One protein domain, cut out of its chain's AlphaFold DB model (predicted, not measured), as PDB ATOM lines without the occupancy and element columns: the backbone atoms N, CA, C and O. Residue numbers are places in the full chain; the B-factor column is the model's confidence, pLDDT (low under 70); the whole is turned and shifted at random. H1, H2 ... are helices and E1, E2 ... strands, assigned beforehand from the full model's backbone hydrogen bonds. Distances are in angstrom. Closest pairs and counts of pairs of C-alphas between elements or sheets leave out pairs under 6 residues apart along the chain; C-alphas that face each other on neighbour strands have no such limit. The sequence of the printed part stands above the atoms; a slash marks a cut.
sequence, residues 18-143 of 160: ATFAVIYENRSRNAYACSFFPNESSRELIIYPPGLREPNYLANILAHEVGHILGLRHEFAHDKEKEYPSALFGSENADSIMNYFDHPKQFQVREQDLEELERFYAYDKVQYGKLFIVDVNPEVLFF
ATOM      1  N   ALA A  18     -46.427 -12.005 -27.904       96.31
ATOM      2  CA  ALA A  18     -45.001 -11.942 -27.596       96.31
ATOM      3  C   ALA A  18     -44.246 -13.052 -28.333       96.31
ATOM      4  O   ALA A  18     -44.854 -13.978 -28.861       96.31
ATOM      5  N   THR A  19     -42.918 -12.980 -28.369       95.75
ATOM      6  CA  THR A  19     -42.087 -14.066 -28.918       95.75
ATOM      7  C   THR A  19     -41.855 -15.194 -27.913       95.75
ATOM      8  O   THR A  19     -41.631 -16.335 -28.301       95.75
ATOM      9  N   PHE A  20     -41.931 -14.884 -26.619       96.06
ATOM     10  CA  PHE A  20     -41.912 -15.845 -25.523       96.06
ATOM     11  C   PHE A  20     -42.576 -15.248 -24.280       96.06
ATOM     12  O   PHE A  20     -42.725 -14.026 -24.171       96.06
ATOM     13  N   ALA A  21     -42.950 -16.100 -23.329       95.75
ATOM     14  CA  ALA A  21     -43.486 -15.687 -22.038       95.75
ATOM     15  C   ALA A  21     -42.534 -16.028 -20.889       95.75
ATOM     16  O   ALA A  21     -41.829 -17.032 -20.920       95.75
ATOM     17  N   VAL A  22     -42.565 -15.206 -19.839       95.44
ATOM     18  CA  VAL A  22     -41.956 -15.529 -18.543       95.44
ATOM     19  C   VAL A  22     -43.061 -16.018 -17.616       95.44
ATOM     20  O   VAL A  22     -44.029 -15.297 -17.361       95.44
ATOM     21  N   ILE A  23     -42.940 -17.249 -17.126       94.12
ATOM     22  CA  ILE A  23     -43.997 -17.937 -16.382       94.12
ATOM     23  C   ILE A  23     -43.460 -18.407 -15.039       94.12
ATOM     24  O   ILE A  23     -42.351 -18.911 -14.936       94.12
ATOM     25  N   TYR A  24     -44.276 -18.282 -13.997       94.19
ATOM     26  CA  TYR A  24     -44.044 -18.986 -12.742       94.19
ATOM     27  C   TYR A  24     -44.840 -20.294 -12.713       94.19
ATOM     28  O   TYR A  24     -46.069 -20.283 -12.877       94.19
ATOM     29  N   GLU A  25     -44.151 -21.404 -12.449       93.62
ATOM     30  CA  GLU A  25     -44.765 -22.705 -12.189       93.62
ATOM     31  C   GLU A  25     -44.472 -23.170 -10.763       93.62
ATOM     32  O   GLU A  25     -43.328 -23.423 -10.389       93.62
ATOM     33  N   ASN A  26     -45.526 -23.381  -9.970       92.12
ATOM     34  CA  ASN A  26     -45.407 -23.963  -8.634       92.12
ATOM     35  C   ASN A  26     -45.297 -25.497  -8.705       92.12
ATOM     36  O   ASN A  26     -46.205 -26.218  -8.291       92.12
ATOM     37  N   ARG A  27     -44.206 -26.001  -9.286       90.25
ATOM     38  CA  ARG A  27     -43.886 -27.433  -9.348       90.25
ATOM     39  C   ARG A  27     -42.605 -27.722  -8.577       90.25
ATOM     40  O   ARG A  27     -41.685 -26.908  -8.557       90.25
ATOM     41  N   SER A  28     -42.536 -28.900  -7.959       80.62
ATOM     42  CA  SER A  28     -41.305 -29.369  -7.320       80.62
ATOM     43  C   SER A  28     -40.300 -29.785  -8.396       80.62
ATOM     44  O   SER A  28     -40.428 -30.851  -8.998       80.62
ATOM     45  N   ARG A  29     -39.326 -28.915  -8.664       85.94
ATOM     46  CA  ARG A  29     -38.171 -29.161  -9.533       85.94
ATOM     47  C   ARG A  29     -36.894 -28.812  -8.778       85.94
ATOM     48  O   ARG A  29     -36.864 -27.832  -8.037       85.94
ATOM     49  N   ASN A  30     -35.836 -29.590  -9.002       89.50
ATOM     50  CA  ASN A  30     -34.495 -29.279  -8.504       89.50
ATOM     51  C   ASN A  30     -33.759 -28.326  -9.466       89.50
ATOM     52  O   ASN A  30     -32.696 -28.654  -9.980       89.50
ATOM     53  N   ALA A  31     -34.389 -27.195  -9.786       93.06
ATOM     54  CA  ALA A  31     -33.860 -26.166 -10.676       93.06
ATOM     55  C   ALA A  31     -34.422 -24.797 -10.267       93.06
ATOM     56  O   ALA A  31     -35.534 -24.715  -9.737       93.06
ATOM     57  N   TYR A  32     -33.670 -23.725 -10.515       96.00
ATOM     58  CA  TYR A  32     -34.128 -22.360 -10.249       96.00
ATOM     59  C   TYR A  32     -35.094 -21.860 -11.327       96.00
ATOM     60  O   TYR A  32     -36.142 -21.291 -11.012       96.00
ATOM     61  N   ALA A  33     -34.744 -22.107 -12.585       96.75
ATOM     62  CA  ALA A  33     -35.510 -21.763 -13.767       96.75
ATOM     63  C   ALA A  33     -35.200 -22.770 -14.890       96.75
ATOM     64  O   ALA A  33     -34.444 -23.722 -14.687       96.75
ATOM     65  N   CYS A  34     -35.872 -22.620 -16.024       96.06
ATOM     66  CA  CYS A  34     -35.607 -23.362 -17.247       96.06
ATOM     67  C   CYS A  34     -36.046 -22.518 -18.441       96.06
ATOM     68  O   CYS A  34     -37.100 -21.876 -18.402       96.06
ATOM     69  N   SER A  35     -35.229 -22.532 -19.483       96.88
ATOM     70  CA  SER A  35     -35.443 -21.807 -20.727       96.88
ATOM     71  C   SER A  35     -35.657 -22.754 -21.909       96.88
ATOM     72  O   SER A  35     -35.892 -23.950 -21.743       96.88
ATOM     73  N   PHE A  36     -35.568 -22.191 -23.107       96.69
ATOM     74  CA  PHE A  36     -35.725 -22.852 -24.393       96.69
ATOM     75  C   PHE A  36     -34.660 -22.334 -25.371       96.69
ATOM     76  O   PHE A  36     -34.145 -21.222 -25.215       96.69
ATOM     77  N   PHE A  37     -34.347 -23.115 -26.406       96.38
ATOM     78  CA  PHE A  37     -33.436 -22.692 -27.479       96.38
ATOM     79  C   PHE A  37     -34.165 -21.949 -28.617       96.38
ATOM     80  O   PHE A  37     -35.373 -22.132 -28.807       96.38
ATOM     81  N   PRO A  38     -33.459 -21.146 -29.448       95.12
ATOM     82  CA  PRO A  38     -34.064 -20.358 -30.522       95.12
ATOM     83  C   PRO A  38     -34.937 -21.142 -31.495       95.12
ATOM     84  O   PRO A  38     -35.855 -20.558 -32.050       95.12
ATOM     85  N   ASN A  39     -34.724 -22.440 -31.690       91.62
ATOM     86  CA  ASN A  39     -35.478 -23.274 -32.628       91.62
ATOM     87  C   ASN A  39     -36.555 -24.161 -31.972       91.62
ATOM     88  O   ASN A  39     -37.171 -24.965 -32.669       91.62
ATOM     89  N   GLU A  40     -36.788 -24.049 -30.663       92.19
ATOM     90  CA  GLU A  40     -37.791 -24.870 -29.977       92.19
ATOM     91  C   GLU A  40     -39.218 -24.359 -30.184       92.19
ATOM     92  O   GLU A  40     -39.458 -23.170 -30.367       92.19
ATOM     93  N   SER A  41     -40.198 -25.262 -30.148       87.31
ATOM     94  CA  SER A  41     -41.616 -24.889 -30.245       87.31
ATOM     95  C   SER A  41     -42.172 -24.331 -28.933       87.31
ATOM     96  O   SER A  41     -43.064 -23.485 -28.958       87.31
ATOM     97  N   SER A  42     -41.646 -24.786 -27.793       87.38
ATOM     98  CA  SER A  42     -41.960 -24.206 -26.488       87.38
ATOM     99  C   SER A  42     -41.198 -22.894 -26.318       87.38
ATOM    100  O   SER A  42     -39.984 -22.852 -26.491       87.38
ATOM    101  N   ARG A  43     -41.912 -21.814 -25.995       93.69
ATOM    102  CA  ARG A  43     -41.376 -20.446 -25.896       93.69
ATOM    103  C   ARG A  43     -41.666 -19.856 -24.523       93.69
ATOM    104  O   ARG A  43     -42.267 -18.790 -24.393       93.69
ATOM    105  N   GLU A  44     -41.301 -20.595 -23.487       95.62
ATOM    106  CA  GLU A  44     -41.582 -20.240 -22.101       95.62
ATOM    107  C   GLU A  44     -40.289 -20.273 -21.289       95.62
ATOM    108  O   GLU A  44     -39.634 -21.306 -21.192       95.62
ATOM    109  N   LEU A  45     -39.936 -19.141 -20.679       96.94
ATOM    110  CA  LEU A  45     -38.941 -19.090 -19.615       96.94
ATOM    111  C   LEU A  45     -39.681 -19.323 -18.298       96.94
ATOM    112  O   LEU A  45     -40.446 -18.469 -17.838       96.94
ATOM    113  N   ILE A  46     -39.467 -20.487 -17.697       96.56
ATOM    114  CA  ILE A  46     -40.178 -20.928 -16.500       96.56
ATOM    115  C   ILE A  46     -39.317 -20.680 -15.265       96.56
ATOM    116  O   ILE A  46     -38.195 -21.165 -15.169       96.56
ATOM    117  N   ILE A  47     -39.862 -19.966 -14.283       96.75
ATOM    118  CA  ILE A  47     -39.269 -19.760 -12.960       96.75
ATOM    119  C   ILE A  47     -39.934 -20.727 -11.978       96.75
ATOM    120  O   ILE A  47     -41.164 -20.765 -11.863       96.75
ATOM    121  N   TYR A  48     -39.121 -21.476 -11.238       96.19
ATOM    122  CA  TYR A  48     -39.578 -22.430 -10.227       96.19
ATOM    123  C   TYR A  48     -39.467 -21.849  -8.806       96.19
ATOM    124  O   TYR A  48     -38.787 -20.838  -8.594       96.19
ATOM    125  N   PRO A  49     -40.093 -22.481  -7.789       95.44
ATOM    126  CA  PRO A  49     -40.064 -21.979  -6.417       95.44
ATOM    127  C   PRO A  49     -38.657 -21.706  -5.855       95.44
ATOM    128  O   PRO A  49     -38.510 -20.688  -5.179       95.44
ATOM    129  N   PRO A  50     -37.611 -22.526  -6.116       94.56
ATOM    130  CA  PRO A  50     -36.257 -22.213  -5.662       94.56
ATOM    131  C   PRO A  50     -35.733 -20.867  -6.181       94.56
ATOM    132  O   PRO A  50     -35.099 -20.144  -5.420       94.56
ATOM    133  N   GLY A  51     -36.031 -20.492  -7.431       92.31
ATOM    134  CA  GLY A  51     -35.583 -19.221  -8.017       92.31
ATOM    135  C   GLY A  51     -36.157 -18.003  -7.293       92.31
ATOM    136  O   GLY A  51     -35.449 -17.030  -7.049       92.31
ATOM    137  N   LEU A  52     -37.421 -18.081  -6.865       92.56
ATOM    138  CA  LEU A  52     -38.072 -17.002  -6.112       92.56
ATOM    139  C   LEU A  52     -37.643 -16.924  -4.639       92.56
ATOM    140  O   LEU A  52     -37.876 -15.899  -4.001       92.56
ATOM    141  N   ARG A  53     -37.019 -17.975  -4.089       93.00
ATOM    142  CA  ARG A  53     -36.426 -17.947  -2.737       93.00
ATOM    143  C   ARG A  53     -35.085 -17.215  -2.698       93.00
ATOM    144  O   ARG A  53     -34.669 -16.806  -1.622       93.00
ATOM    145  N   GLU A  54     -34.470 -16.994  -3.857       91.69
ATOM    146  CA  GLU A  54     -33.207 -16.273  -4.034       91.69
ATOM    147  C   GLU A  54     -33.416 -14.951  -4.806       91.69
ATOM    148  O   GLU A  54     -32.773 -14.717  -5.834       91.69
ATOM    149  N   PRO A  55     -34.314 -14.045  -4.359       92.75
ATOM    150  CA  PRO A  55     -34.734 -12.886  -5.154       92.75
ATOM    151  C   PRO A  55     -33.577 -11.936  -5.499       92.75
ATOM    152  O   PRO A  55     -33.584 -11.318  -6.561       92.75
ATOM    153  N   ASN A  56     -32.549 -11.872  -4.646       96.25
ATOM    154  CA  ASN A  56     -31.350 -11.061  -4.872       96.25
ATOM    155  C   ASN A  56     -30.509 -11.544  -6.066       96.25
ATOM    156  O   ASN A  56     -29.710 -10.778  -6.598       96.25
ATOM    157  N   TYR A  57     -30.684 -12.798  -6.485       96.56
ATOM    158  CA  TYR A  57     -29.950 -13.421  -7.585       96.56
ATOM    159  C   TYR A  57     -30.864 -13.831  -8.740       96.56
ATOM    160  O   TYR A  57     -30.400 -14.441  -9.700       96.56
ATOM    161  N   LEU A  58     -32.149 -13.466  -8.700       96.06
ATOM    162  CA  LEU A  58     -33.085 -13.804  -9.767       96.06
ATOM    163  C   LEU A  58     -32.633 -13.223 -11.113       96.06
ATOM    164  O   LEU A  58     -32.694 -13.913 -12.121       96.06
ATOM    165  N   ALA A  59     -32.104 -11.997 -11.134       96.06
ATOM    166  CA  ALA A  59     -31.555 -11.403 -12.356       96.06
ATOM    167  C   ALA A  59     -30.373 -12.206 -12.929       96.06
ATOM    168  O   ALA A  59     -30.243 -12.321 -14.144       96.06
ATOM    169  N   ASN A  60     -29.545 -12.790 -12.062       97.44
ATOM    170  CA  ASN A  60     -28.403 -13.615 -12.447       97.44
ATOM    171  C   ASN A  60     -28.855 -14.955 -13.042       97.44
ATOM    172  O   ASN A  60     -28.389 -15.347 -14.108       97.44
ATOM    173  N   ILE A  61     -29.814 -15.613 -12.385       97.25
ATOM    174  CA  ILE A  61     -30.451 -16.844 -12.877       97.25
ATOM    175  C   ILE A  61     -31.111 -16.579 -14.234       97.25
ATOM    176  O   ILE A  61     -30.848 -17.280 -15.201       97.25
ATOM    177  N   LEU A  62     -31.914 -15.518 -14.344       97.25
ATOM    178  CA  LEU A  62     -32.568 -15.159 -15.603       97.25
ATOM    179  C   LEU A  62     -31.563 -14.791 -16.698       97.25
ATOM    180  O   LEU A  62     -31.826 -15.059 -17.863       97.25
ATOM    181  N   ALA A  63     -30.414 -14.202 -16.358       97.56
ATOM    182  CA  ALA A  63     -29.365 -13.945 -17.336       97.56
ATOM    183  C   ALA A  63     -28.790 -15.252 -17.908       97.56
ATOM    184  O   ALA A  63     -28.593 -15.316 -19.119       97.56
ATOM    185  N   HIS A  64     -28.594 -16.293 -17.092       98.38
ATOM    186  CA  HIS A  64     -28.220 -17.627 -17.583       98.38
ATOM    187  C   HIS A  64     -29.279 -18.174 -18.555       98.38
ATOM    188  O   HIS A  64     -28.968 -18.504 -19.696       98.38
ATOM    189  N   GLU A  65     -30.554 -18.152 -18.153       98.00
ATOM    190  CA  GLU A  65     -31.664 -18.632 -18.989       98.00
ATOM    191  C   GLU A  65     -31.820 -17.850 -20.305       98.00
ATOM    192  O   GLU A  65     -32.149 -18.423 -21.344       98.00
ATOM    193  N   VAL A  66     -31.563 -16.538 -20.293       97.56
ATOM    194  CA  VAL A  66     -31.543 -15.713 -21.511       97.56
ATOM    195  C   VAL A  66     -30.378 -16.101 -22.423       97.56
ATOM    196  O   VAL A  66     -30.540 -16.039 -23.636       97.56
ATOM    197  N   GLY A  67     -29.247 -16.564 -21.881       98.06
ATOM    198  CA  GLY A  67     -28.159 -17.133 -22.680       98.06
ATOM    199  C   GLY A  67     -28.639 -18.284 -23.569       98.06
ATOM    200  O   GLY A  67     -28.336 -18.307 -24.761       98.06
ATOM    201  N   HIS A  68     -29.494 -19.167 -23.044       98.00
ATOM    202  CA  HIS A  68     -30.127 -20.222 -23.847       98.00
ATOM    203  C   HIS A  68     -31.038 -19.678 -24.950       98.00
ATOM    204  O   HIS A  68     -30.959 -20.149 -26.085       98.00
ATOM    205  N   ILE A  69     -31.825 -18.632 -24.669       97.38
ATOM    206  CA  ILE A  69     -32.670 -17.962 -25.678       97.38
ATOM    207  C   ILE A  69     -31.812 -17.315 -26.773       97.38
ATOM    208  O   ILE A  69     -32.238 -17.248 -27.921       97.38
ATOM    209  N   LEU A  70     -30.600 -16.866 -26.440       96.81
ATOM    210  CA  LEU A  70     -29.621 -16.333 -27.391       96.81
ATOM    211  C   LEU A  70     -28.914 -17.426 -28.212       96.81
ATOM    212  O   LEU A  70     -28.141 -17.088 -29.105       96.81
ATOM    213  N   GLY A  71     -29.172 -18.708 -27.932       96.06
ATOM    214  CA  GLY A  71     -28.581 -19.855 -28.625       96.06
ATOM    215  C   GLY A  71     -27.377 -20.483 -27.922       96.06
ATOM    216  O   GLY A  71     -26.807 -21.438 -28.451       96.06
ATOM    217  N   LEU A  72     -26.994 -19.996 -26.739       97.31
ATOM    218  CA  LEU A  72     -25.867 -20.541 -25.987       97.31
ATOM    219  C   LEU A  72     -26.262 -21.828 -25.265       97.31
ATOM    220  O   LEU A  72     -27.328 -21.925 -24.660       97.31
ATOM    221  N   ARG A  73     -25.380 -22.821 -25.289       97.25
ATOM    222  CA  ARG A  73     -25.491 -24.030 -24.461       97.25
ATOM    223  C   ARG A  73     -24.592 -23.903 -23.241       97.25
ATOM    224  O   ARG A  73     -23.866 -22.922 -23.113       97.25
ATOM    225  N   HIS A  74     -24.649 -24.887 -22.348       97.69
ATOM    226  CA  HIS A  74     -23.703 -24.936 -21.244       97.69
ATOM    227  C   HIS A  74     -22.262 -24.978 -21.755       97.69
ATOM    228  O   HIS A  74     -21.981 -25.615 -22.771       97.69
ATOM    229  N   GLU A  75     -21.352 -24.365 -21.003       97.44
ATOM    230  CA  GLU A  75     -19.919 -24.288 -21.324       97.44
ATOM    231  C   GLU A  75     -19.323 -25.668 -21.672       97.44
ATOM    232  O   GLU A  75     -18.611 -25.871 -22.656       97.44
ATOM    233  N   PHE A  76     -19.713 -26.675 -20.891       96.19
ATOM    234  CA  PHE A  76     -19.255 -28.053 -21.022       96.19
ATOM    235  C   PHE A  76     -20.092 -28.909 -21.988       96.19
ATOM    236  O   PHE A  76     -19.819 -30.103 -22.111       96.19
ATOM    237  N   ALA A  77     -21.128 -28.367 -22.639       96.69
ATOM    238  CA  ALA A  77     -22.090 -29.162 -23.411       96.69
ATOM    239  C   ALA A  77     -21.427 -29.932 -24.562       96.69
ATOM    240  O   ALA A  77     -21.724 -31.106 -24.782       96.69
ATOM    241  N   HIS A  78     -20.465 -29.303 -25.239       94.12
ATOM    242  CA  HIS A  78     -19.749 -29.900 -26.366       94.12
ATOM    243  C   HIS A  78     -18.956 -31.167 -25.985       94.12
ATOM    244  O   HIS A  78     -18.719 -32.023 -26.838       94.12
ATOM    245  N   ASP A  79     -18.584 -31.311 -24.708       94.62
ATOM    246  CA  ASP A  79     -17.883 -32.483 -24.183       94.62
ATOM    247  C   ASP A  79     -18.797 -33.415 -23.370       94.62
ATOM    248  O   ASP A  79     -18.734 -34.633 -23.523       94.62
ATOM    249  N   LYS A  80     -19.687 -32.891 -22.524       95.62
ATOM    250  CA  LYS A  80     -20.462 -33.709 -21.570       95.62
ATOM    251  C   LYS A  80     -21.885 -34.029 -22.026       95.62
ATOM    252  O   LYS A  80     -22.451 -35.012 -21.559       95.62
ATOM    253  N   GLU A  81     -22.449 -33.265 -22.956       95.25
ATOM    254  CA  GLU A  81     -23.827 -33.419 -23.447       95.25
ATOM    255  C   GLU A  81     -23.847 -33.966 -24.885       95.25
ATOM    256  O   GLU A  81     -24.554 -33.464 -25.753       95.25
ATOM    257  N   LYS A  82     -23.066 -35.024 -25.154       90.56
ATOM    258  CA  LYS A  82     -22.813 -35.545 -26.518       90.56
ATOM    259  C   LYS A  82     -24.061 -36.002 -27.283       90.56
ATOM    260  O   LYS A  82     -24.002 -36.146 -28.501       90.56
ATOM    261  N   GLU A  83     -25.169 -36.242 -26.587       93.81
ATOM    262  CA  GLU A  83     -26.468 -36.559 -27.195       93.81
ATOM    263  C   GLU A  83     -27.074 -35.359 -27.942       93.81
ATOM    264  O   GLU A  83     -27.883 -35.543 -28.851       93.81
ATOM    265  N   TYR A  84     -26.642 -34.137 -27.610       91.06
ATOM    266  CA  TYR A  84     -27.088 -32.891 -28.219       91.06
ATOM    267  C   TYR A  84     -25.916 -32.217 -28.943       91.06
ATOM    268  O   TYR A  84     -25.049 -31.618 -28.300       91.06
ATOM    269  N   PRO A  85     -25.870 -32.281 -30.288       92.00
ATOM    270  CA  PRO A  85     -24.788 -31.685 -31.058       92.00
ATOM    271  C   PRO A  85     -24.588 -30.204 -30.717       92.00
ATOM    272  O   PRO A  85     -25.498 -29.386 -30.845       92.00
ATOM    273  N   SER A  86     -23.376 -29.872 -30.284       95.12
ATOM    274  CA  SER A  86     -22.953 -28.521 -29.928       95.12
ATOM    275  C   SER A  86     -21.465 -28.345 -30.226       95.12
ATOM    276  O   SER A  86     -20.741 -29.324 -30.431       95.12
ATOM    277  N   ALA A  87     -21.016 -27.099 -30.329       95.19
ATOM    278  CA  ALA A  87     -19.624 -26.764 -30.588       95.19
ATOM    279  C   ALA A  87     -19.179 -25.667 -29.625       95.19
ATOM    280  O   ALA A  87     -19.946 -24.744 -29.353       95.19
ATOM    281  N   LEU A  88     -17.939 -25.764 -29.147       95.94
ATOM    282  CA  LEU A  88     -17.280 -24.663 -28.459       95.94
ATOM    283  C   LEU A  88     -17.011 -23.552 -29.477       95.94
ATOM    284  O   LEU A  88     -16.297 -23.780 -30.455       95.94
ATOM    285  N   PHE A  89     -17.587 -22.374 -29.258       95.50
ATOM    286  CA  PHE A  89     -17.341 -21.198 -30.082       95.50
ATOM    287  C   PHE A  89     -16.396 -20.255 -29.338       95.50
ATOM    288  O   PHE A  89     -16.775 -19.687 -28.324       95.50
ATOM    289  N   GLY A  90     -15.174 -20.082 -29.848       94.38
ATOM    290  CA  GLY A  90     -14.136 -19.328 -29.141       94.38
ATOM    291  C   GLY A  90     -13.272 -20.241 -28.271       94.38
ATOM    292  O   GLY A  90     -12.690 -21.194 -28.797       94.38
ATOM    293  N   SER A  91     -13.153 -19.937 -26.981       95.62
ATOM    294  CA  SER A  91     -12.312 -20.675 -26.027       95.62
ATOM    295  C   SER A  91     -13.060 -21.063 -24.756       95.62
ATOM    296  O   SER A  91     -13.989 -20.374 -24.361       95.62
ATOM    297  N   GLU A  92     -12.624 -22.138 -24.094       96.50
ATOM    298  CA  GLU A  92     -13.220 -22.569 -22.824       96.50
ATOM    299  C   GLU A  92     -13.112 -21.481 -21.744       96.50
ATOM    300  O   GLU A  92     -12.072 -20.835 -21.592       96.50
ATOM    301  N   ASN A  93     -14.168 -21.330 -20.950       96.38
ATOM    302  CA  ASN A  93     -14.261 -20.383 -19.852       96.38
ATOM    303  C   ASN A  93     -15.009 -20.978 -18.652       96.38
ATOM    304  O   ASN A  93     -16.236 -20.952 -18.566       96.38
ATOM    305  N   ALA A  94     -14.255 -21.442 -17.655       95.88
ATOM    306  CA  ALA A  94     -14.826 -21.987 -16.423       95.88
ATOM    307  C   ALA A  94     -15.698 -20.978 -15.647       95.88
ATOM    308  O   ALA A  94     -16.582 -21.399 -14.898       95.88
ATOM    309  N   ASP A  95     -15.483 -19.676 -15.849       96.75
ATOM    310  CA  ASP A  95     -16.227 -18.592 -15.208       96.75
ATOM    311  C   ASP A  95     -17.394 -18.067 -16.058       96.75
ATOM    312  O   ASP A  95     -18.047 -17.100 -15.645       96.75
ATOM    313  N   SER A  96     -17.667 -18.678 -17.221       97.88
ATOM    314  CA  SER A  96     -18.820 -18.322 -18.050       97.88
ATOM    315  C   SER A  96     -20.106 -18.410 -17.236       97.88
ATOM    316  O   SER A  96     -20.321 -19.362 -16.477       97.88
ATOM    317  N   ILE A  97     -21.017 -17.455 -17.449       98.19
ATOM    318  CA  ILE A  97     -22.368 -17.561 -16.892       98.19
ATOM    319  C   ILE A  97     -23.058 -18.865 -17.308       98.19
ATOM    320  O   ILE A  97     -23.892 -19.345 -16.549       98.19
ATOM    321  N   MET A  98     -22.700 -19.453 -18.455       98.12
ATOM    322  CA  MET A  98     -23.286 -20.692 -18.975       98.12
ATOM    323  C   MET A  98     -22.740 -21.961 -18.305       98.12
ATOM    324  O   MET A  98     -23.095 -23.071 -18.703       98.12
ATOM    325  N   ASN A  99     -21.885 -21.842 -17.291       97.50
ATOM    326  CA  ASN A  99     -21.431 -22.981 -16.500       97.50
ATOM    327  C   ASN A  99     -22.392 -23.295 -15.338       97.50
ATOM    328  O   ASN A  99     -23.343 -22.561 -15.073       97.50
ATOM    329  N   TYR A 100     -22.143 -24.388 -14.619       94.81
ATOM    330  CA  TYR A 100     -22.820 -24.705 -13.366       94.81
ATOM    331  C   TYR A 100     -22.030 -24.192 -12.169       94.81
ATOM    332  O   TYR A 100     -20.815 -24.362 -12.080       94.81
ATOM    333  N   PHE A 101     -22.755 -23.621 -11.212       94.88
ATOM    334  CA  PHE A 101     -22.201 -23.134  -9.958       94.88
ATOM    335  C   PHE A 101     -23.043 -23.610  -8.780       94.88
ATOM    336  O   PHE A 101     -24.263 -23.728  -8.878       94.88
ATOM    337  N   ASP A 102     -22.388 -23.793  -7.637       93.06
ATOM    338  CA  ASP A 102     -23.052 -24.197  -6.395       93.06
ATOM    339  C   ASP A 102     -23.951 -23.095  -5.818       93.06
ATOM    340  O   ASP A 102     -24.828 -23.368  -4.998       93.06
ATOM    341  N   HIS A 103     -23.734 -21.834  -6.212       94.38
ATOM    342  CA  HIS A 103     -24.474 -20.696  -5.680       94.38
ATOM    343  C   HIS A 103     -24.837 -19.662  -6.762       94.38
ATOM    344  O   HIS A 103     -23.955 -19.192  -7.488       94.38
ATOM    345  N   PRO A 104     -26.095 -19.171  -6.816       93.94
ATOM    346  CA  PRO A 104     -26.572 -18.332  -7.918       93.94
ATOM    347  C   PRO A 104     -25.895 -16.955  -8.029       93.94
ATOM    348  O   PRO A 104     -25.876 -16.343  -9.094       93.94
ATOM    349  N   LYS A 105     -25.256 -16.473  -6.956       95.19
ATOM    350  CA  LYS A 105     -24.399 -15.267  -6.996       95.19
ATOM    351  C   LYS A 105     -23.282 -15.335  -8.050       95.19
ATOM    352  O   LYS A 105     -22.779 -14.284  -8.448       95.19
ATOM    353  N   GLN A 106     -22.848 -16.544  -8.418       96.38
ATOM    354  CA  GLN A 106     -21.745 -16.777  -9.353       96.38
ATOM    355  C   GLN A 106     -22.180 -16.670 -10.816       96.38
ATOM    356  O   GLN A 106     -21.332 -16.373 -11.649       96.38
ATOM    357  N   PHE A 107     -23.479 -16.810 -11.114       96.44
ATOM    358  CA  PHE A 107     -24.023 -16.553 -12.446       96.44
ATOM    359  C   PHE A 107     -23.882 -15.065 -12.782       96.44
ATOM    360  O   PHE A 107     -24.713 -14.236 -12.422       96.44
ATOM    361  N   GLN A 108     -22.792 -14.698 -13.437       96.94
ATOM    362  CA  GLN A 108     -22.519 -13.328 -13.842       96.94
ATOM    363  C   GLN A 108     -22.001 -13.358 -15.263       96.94
ATOM    364  O   GLN A 108     -20.996 -14.005 -15.521       96.94
ATOM    365  N   VAL A 109     -22.667 -12.627 -16.156       97.56
ATOM    366  CA  VAL A 109     -22.172 -12.430 -17.521       97.56
ATOM    367  C   VAL A 109     -20.800 -11.767 -17.427       97.56
ATOM    368  O   VAL A 109     -20.687 -10.679 -16.849       97.56
ATOM    369  N   ARG A 110     -19.780 -12.438 -17.953       97.06
ATOM    370  CA  ARG A 110     -18.392 -11.980 -17.983       97.06
ATOM    371  C   ARG A 110     -18.076 -11.271 -19.292       97.06
ATOM    372  O   ARG A 110     -18.847 -11.309 -20.243       97.06
ATOM    373  N   GLU A 111     -16.922 -10.616 -19.322       97.62
ATOM    374  CA  GLU A 111     -16.415  -9.940 -20.519       97.62
ATOM    375  C   GLU A 111     -16.274 -10.917 -21.690       97.62
ATOM    376  O   GLU A 111     -16.819 -10.661 -22.758       97.62
ATOM    377  N   GLN A 112     -15.684 -12.095 -21.454       97.94
ATOM    378  CA  GLN A 112     -15.562 -13.124 -22.487       97.94
ATOM    379  C   GLN A 112     -16.927 -13.602 -23.013       97.94
ATOM    380  O   GLN A 112     -17.068 -13.757 -24.223       97.94
ATOM    381  N   ASP A 113     -17.943 -13.756 -22.148       98.25
ATOM    382  CA  ASP A 113     -19.298 -14.128 -22.588       98.25
ATOM    383  C   ASP A 113     -19.853 -13.101 -23.591       98.25
ATOM    384  O   ASP A 113     -20.493 -13.469 -24.573       98.25
ATOM    385  N   LEU A 114     -19.611 -11.806 -23.355       98.19
ATOM    386  CA  LEU A 114     -20.067 -10.725 -24.233       98.19
ATOM    387  C   LEU A 114     -19.293 -10.704 -25.550       98.19
ATOM    388  O   LEU A 114     -19.905 -10.637 -26.613       98.19
ATOM    389  N   GLU A 115     -17.965 -10.778 -25.489       97.94
ATOM    390  CA  GLU A 115     -17.123 -10.741 -26.682       97.94
ATOM    391  C   GLU A 115     -17.367 -11.943 -27.602       97.94
ATOM    392  O   GLU A 115     -17.401 -11.802 -28.825       97.94
ATOM    393  N   GLU A 116     -17.526 -13.141 -27.037       97.69
ATOM    394  CA  GLU A 116     -17.783 -14.354 -27.817       97.69
ATOM    395  C   GLU A 116     -19.191 -14.369 -28.390       97.69
ATOM    396  O   GLU A 116     -19.363 -14.777 -29.538       97.69
ATOM    397  N   LEU A 117     -20.172 -13.842 -27.653       97.88
ATOM    398  CA  LEU A 117     -21.516 -13.635 -28.177       97.88
ATOM    399  C   LEU A 117     -21.520 -12.638 -29.342       97.88
ATOM    400  O   LEU A 117     -22.170 -12.885 -30.355       97.88
ATOM    401  N   GLU A 118     -20.777 -11.535 -29.236       98.00
ATOM    402  CA  GLU A 118     -20.648 -10.557 -30.322       98.00
ATOM    403  C   GLU A 118     -20.004 -11.189 -31.556       98.00
ATOM    404  O   GLU A 118     -20.530 -11.067 -32.663       98.00
ATOM    405  N   ARG A 119     -18.921 -11.954 -31.366       97.75
ATOM    406  CA  ARG A 119     -18.287 -12.722 -32.446       97.75
ATOM    407  C   ARG A 119     -19.228 -13.762 -33.052       97.75
ATOM    408  O   ARG A 119     -19.167 -13.973 -34.260       97.75
ATOM    409  N   PHE A 120     -20.070 -14.405 -32.245       96.88
ATOM    410  CA  PHE A 120     -21.044 -15.390 -32.710       96.88
ATOM    411  C   PHE A 120     -22.115 -14.744 -33.593       96.88
ATOM    412  O   PHE A 120     -22.322 -15.197 -34.714       96.88
ATOM    413  N   TYR A 121     -22.728 -13.644 -33.152       96.75
ATOM    414  CA  TYR A 121     -23.726 -12.925 -33.955       96.75
ATOM    415  C   TYR A 121     -23.136 -12.193 -35.170       96.75
ATOM    416  O   TYR A 121     -23.854 -11.931 -36.130       96.75
ATOM    417  N   ALA A 122     -21.840 -11.872 -35.156       96.56
ATOM    418  CA  ALA A 122     -21.126 -11.326 -36.311       96.56
ATOM    419  C   ALA A 122     -20.604 -12.408 -37.278       96.56
ATOM    420  O   ALA A 122     -20.008 -12.075 -38.305       96.56
ATOM    421  N   TYR A 123     -20.776 -13.694 -36.956       96.88
ATOM    422  CA  TYR A 123     -20.254 -14.789 -37.762       96.88
ATOM    423  C   TYR A 123     -21.087 -14.985 -39.034       96.88
ATOM    424  O   TYR A 123     -22.264 -15.322 -38.982       96.88
ATOM    425  N   ASP A 124     -20.459 -14.808 -40.194       95.25
ATOM    426  CA  ASP A 124     -21.130 -14.715 -41.496       95.25
ATOM    427  C   ASP A 124     -21.160 -16.029 -42.295       95.25
ATOM    428  O   ASP A 124     -21.661 -16.074 -43.422       95.25
ATOM    429  N   LYS A 125     -20.624 -17.120 -41.734       96.31
ATOM    430  CA  LYS A 125     -20.613 -18.426 -42.402       96.31
ATOM    431  C   LYS A 125     -21.772 -19.287 -41.931       96.31
ATOM    432  O   LYS A 125     -22.080 -19.373 -40.751       96.31
ATOM    433  N   VAL A 126     -22.317 -20.059 -42.864       95.19
ATOM    434  CA  VAL A 126     -23.430 -20.995 -42.630       95.19
ATOM    435  C   VAL A 126     -23.044 -22.246 -41.831       95.19
ATOM    436  O   VAL A 126     -23.891 -23.090 -41.546       95.19
ATOM    437  N   GLN A 127     -21.763 -22.417 -41.505       96.62
ATOM    438  CA  GLN A 127     -21.242 -23.616 -40.859       96.62
ATOM    439  C   GLN A 127     -20.105 -23.262 -39.902       96.62
ATOM    440  O   GLN A 127     -19.193 -22.519 -40.263       96.62
ATOM    441  N   TYR A 128     -20.125 -23.874 -38.721       95.69
ATOM    442  CA  TYR A 128     -19.045 -23.834 -37.743       95.69
ATOM    443  C   TYR A 128     -18.639 -25.262 -37.367       95.69
ATOM    444  O   TYR A 128     -19.431 -26.054 -36.851       95.69
ATOM    445  N   GLY A 129     -17.396 -25.635 -37.680       92.88
ATOM    446  CA  GLY A 129     -16.941 -27.020 -37.554       92.88
ATOM    447  C   GLY A 129     -17.802 -27.970 -38.395       92.88
ATOM    448  O   GLY A 129     -17.824 -27.882 -39.620       92.88
ATOM    449  N   LYS A 130     -18.514 -28.893 -37.742       92.62
ATOM    450  CA  LYS A 130     -19.414 -29.866 -38.395       92.62
ATOM    451  C   LYS A 130     -20.896 -29.480 -38.317       92.62
ATOM    452  O   LYS A 130     -21.731 -30.239 -38.794       92.62
ATOM    453  N   LEU A 131     -21.218 -28.353 -37.684       94.88
ATOM    454  CA  LEU A 131     -22.588 -27.925 -37.420       94.88
ATOM    455  C   LEU A 131     -22.967 -26.760 -38.325       94.88
ATOM    456  O   LEU A 131     -22.142 -25.893 -38.608       94.88
ATOM    457  N   PHE A 132     -24.224 -26.743 -38.758       94.69
ATOM    458  CA  PHE A 132     -24.790 -25.624 -39.499       94.69
ATOM    459  C   PHE A 132     -25.304 -24.560 -38.538       94.69
ATOM    460  O   PHE A 132     -25.893 -24.881 -37.505       94.69
ATOM    461  N   ILE A 133     -25.092 -23.305 -38.910       94.31
ATOM    462  CA  ILE A 133     -25.693 -22.155 -38.244       94.31
ATOM    463  C   ILE A 133     -26.994 -21.847 -38.975       94.31
ATOM    464  O   ILE A 133     -27.042 -21.842 -40.206       94.31
ATOM    465  N   VAL A 134     -28.059 -21.650 -38.203       92.75
ATOM    466  CA  VAL A 134     -29.400 -21.397 -38.718       92.75
ATOM    467  C   VAL A 134     -29.915 -20.116 -38.088       92.75
ATOM    468  O   VAL A 134     -30.011 -20.027 -36.864       92.75
ATOM    469  N   ASP A 135     -30.290 -19.164 -38.933       92.81
ATOM    470  CA  ASP A 135     -31.004 -17.976 -38.494       92.81
ATOM    471  C   ASP A 135     -32.442 -18.348 -38.141       92.81
ATOM    472  O   ASP A 135     -33.167 -18.942 -38.947       92.81
ATOM    473  N   VAL A 136     -32.867 -17.986 -36.933       92.88
ATOM    474  CA  VAL A 136     -34.241 -18.203 -36.487       92.88
ATOM    475  C   VAL A 136     -34.932 -16.869 -36.295       92.88
ATOM    476  O   VAL A 136     -34.585 -16.090 -35.411       92.88
ATOM    477  N   ASN A 137     -35.962 -16.634 -37.103       91.19
ATOM    478  CA  ASN A 137     -36.879 -15.527 -36.889       91.19
ATOM    479  C   ASN A 137     -37.924 -15.958 -35.851       91.19
ATOM    480  O   ASN A 137     -38.679 -16.894 -36.123       91.19
ATOM    481  N   PRO A 138     -37.978 -15.326 -34.666       90.38
ATOM    482  CA  PRO A 138     -38.919 -15.728 -33.634       90.38
ATOM    483  C   PRO A 138     -40.351 -15.393 -34.059       90.38
ATOM    484  O   PRO A 138     -40.660 -14.263 -34.444       90.38
ATOM    485  N   GLU A 139     -41.236 -16.379 -33.962       91.56
ATOM    486  CA  GLU A 139     -42.664 -16.185 -34.194       91.56
ATOM    487  C   GLU A 139     -43.309 -15.429 -33.031       91.56
ATOM    488  O   GLU A 139     -42.880 -15.527 -31.882       91.56
ATOM    489  N   VAL A 140     -44.368 -14.681 -33.333       92.69
ATOM    490  CA  VAL A 140     -45.160 -13.963 -32.334       92.69
ATOM    491  C   VAL A 140     -46.411 -14.779 -32.020       92.69
ATOM    492  O   VAL A 140     -47.209 -15.073 -32.908       92.69
ATOM    493  N   LEU A 141     -46.584 -15.131 -30.748       91.50
ATOM    494  CA  LEU A 141     -47.618 -16.031 -30.248       91.50
ATOM    495  C   LEU A 141     -48.476 -15.350 -29.179       91.50
ATOM    496  O   LEU A 141     -48.046 -14.414 -28.502       91.50
ATOM    497  N   PHE A 142     -49.693 -15.859 -28.990       90.31
ATOM    498  CA  PHE A 142     -50.536 -15.495 -27.853       90.31
ATOM    499  C   PHE A 142     -50.292 -16.457 -26.693       90.31
ATOM    500  O   PHE A 142     -50.628 -17.637 -26.769       90.31
ATOM    501  N   PHE A 143     -49.788 -15.931 -25.580       86.12
ATOM    502  CA  PHE A 143     -49.616 -16.687 -24.342       86.12
ATOM    503  C   PHE A 143     -50.838 -16.496 -23.446       86.12
ATOM    504  O   PHE A 143     -50.799 -15.838 -22.405       86.12
TER     505      PHE A 143
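This is residues 18 to 143 of the 160 residues of the protein "DUF4953 domain-containing protein" of Trichoderma harzianum (UniProt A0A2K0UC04). Little regular structure is here: a small two-stranded sheet at one side, helix H2 beside it, and H3 and H4 separately at the far side, amid long loops. The 126 printed residues have E1, E2, H1, H2, H3, H4 in order; E1 and E2 are parallel. Mostly helix by its 43 residues in named elements, it is compact, radius of gyration of the C-alphas 15.1 A, spanning 41 by 36 by 27 A.

E1 is residues 21 to 24, from C-alpha 21 at (-43.486, -15.687, -22.038); E2 is 44 to 47; H1 is 49 to 53; H2 is 55 to 69, 21.2 A; H3 is 77 to 80; H4 is 111 to 121, 15.6 A, to C-alpha 121 at (-23.726, -12.925, -33.955).

Between E1 and E2, N 45 and O 21 are 2.8 A apart, within hydrogen-bond range. The closest C-alphas of E2 and H2, Leu 45 and Glu 65, are 7.3 A apart. H1 and H2 only just touch, with 3 pairs of C-alphas within 8 A, only at the corner, closest at Gly 51 and Leu 58, 6.2 A. H4 is apart from H2 and H3. Every O i to N i+4 pair is within range in H1 and H4, 9 of 11 in H2; H3 is too short for one.

The printed part has no cut. The links E1 to E2 and H3 to H4 are long. No printed residue is under 70 in pLDDT.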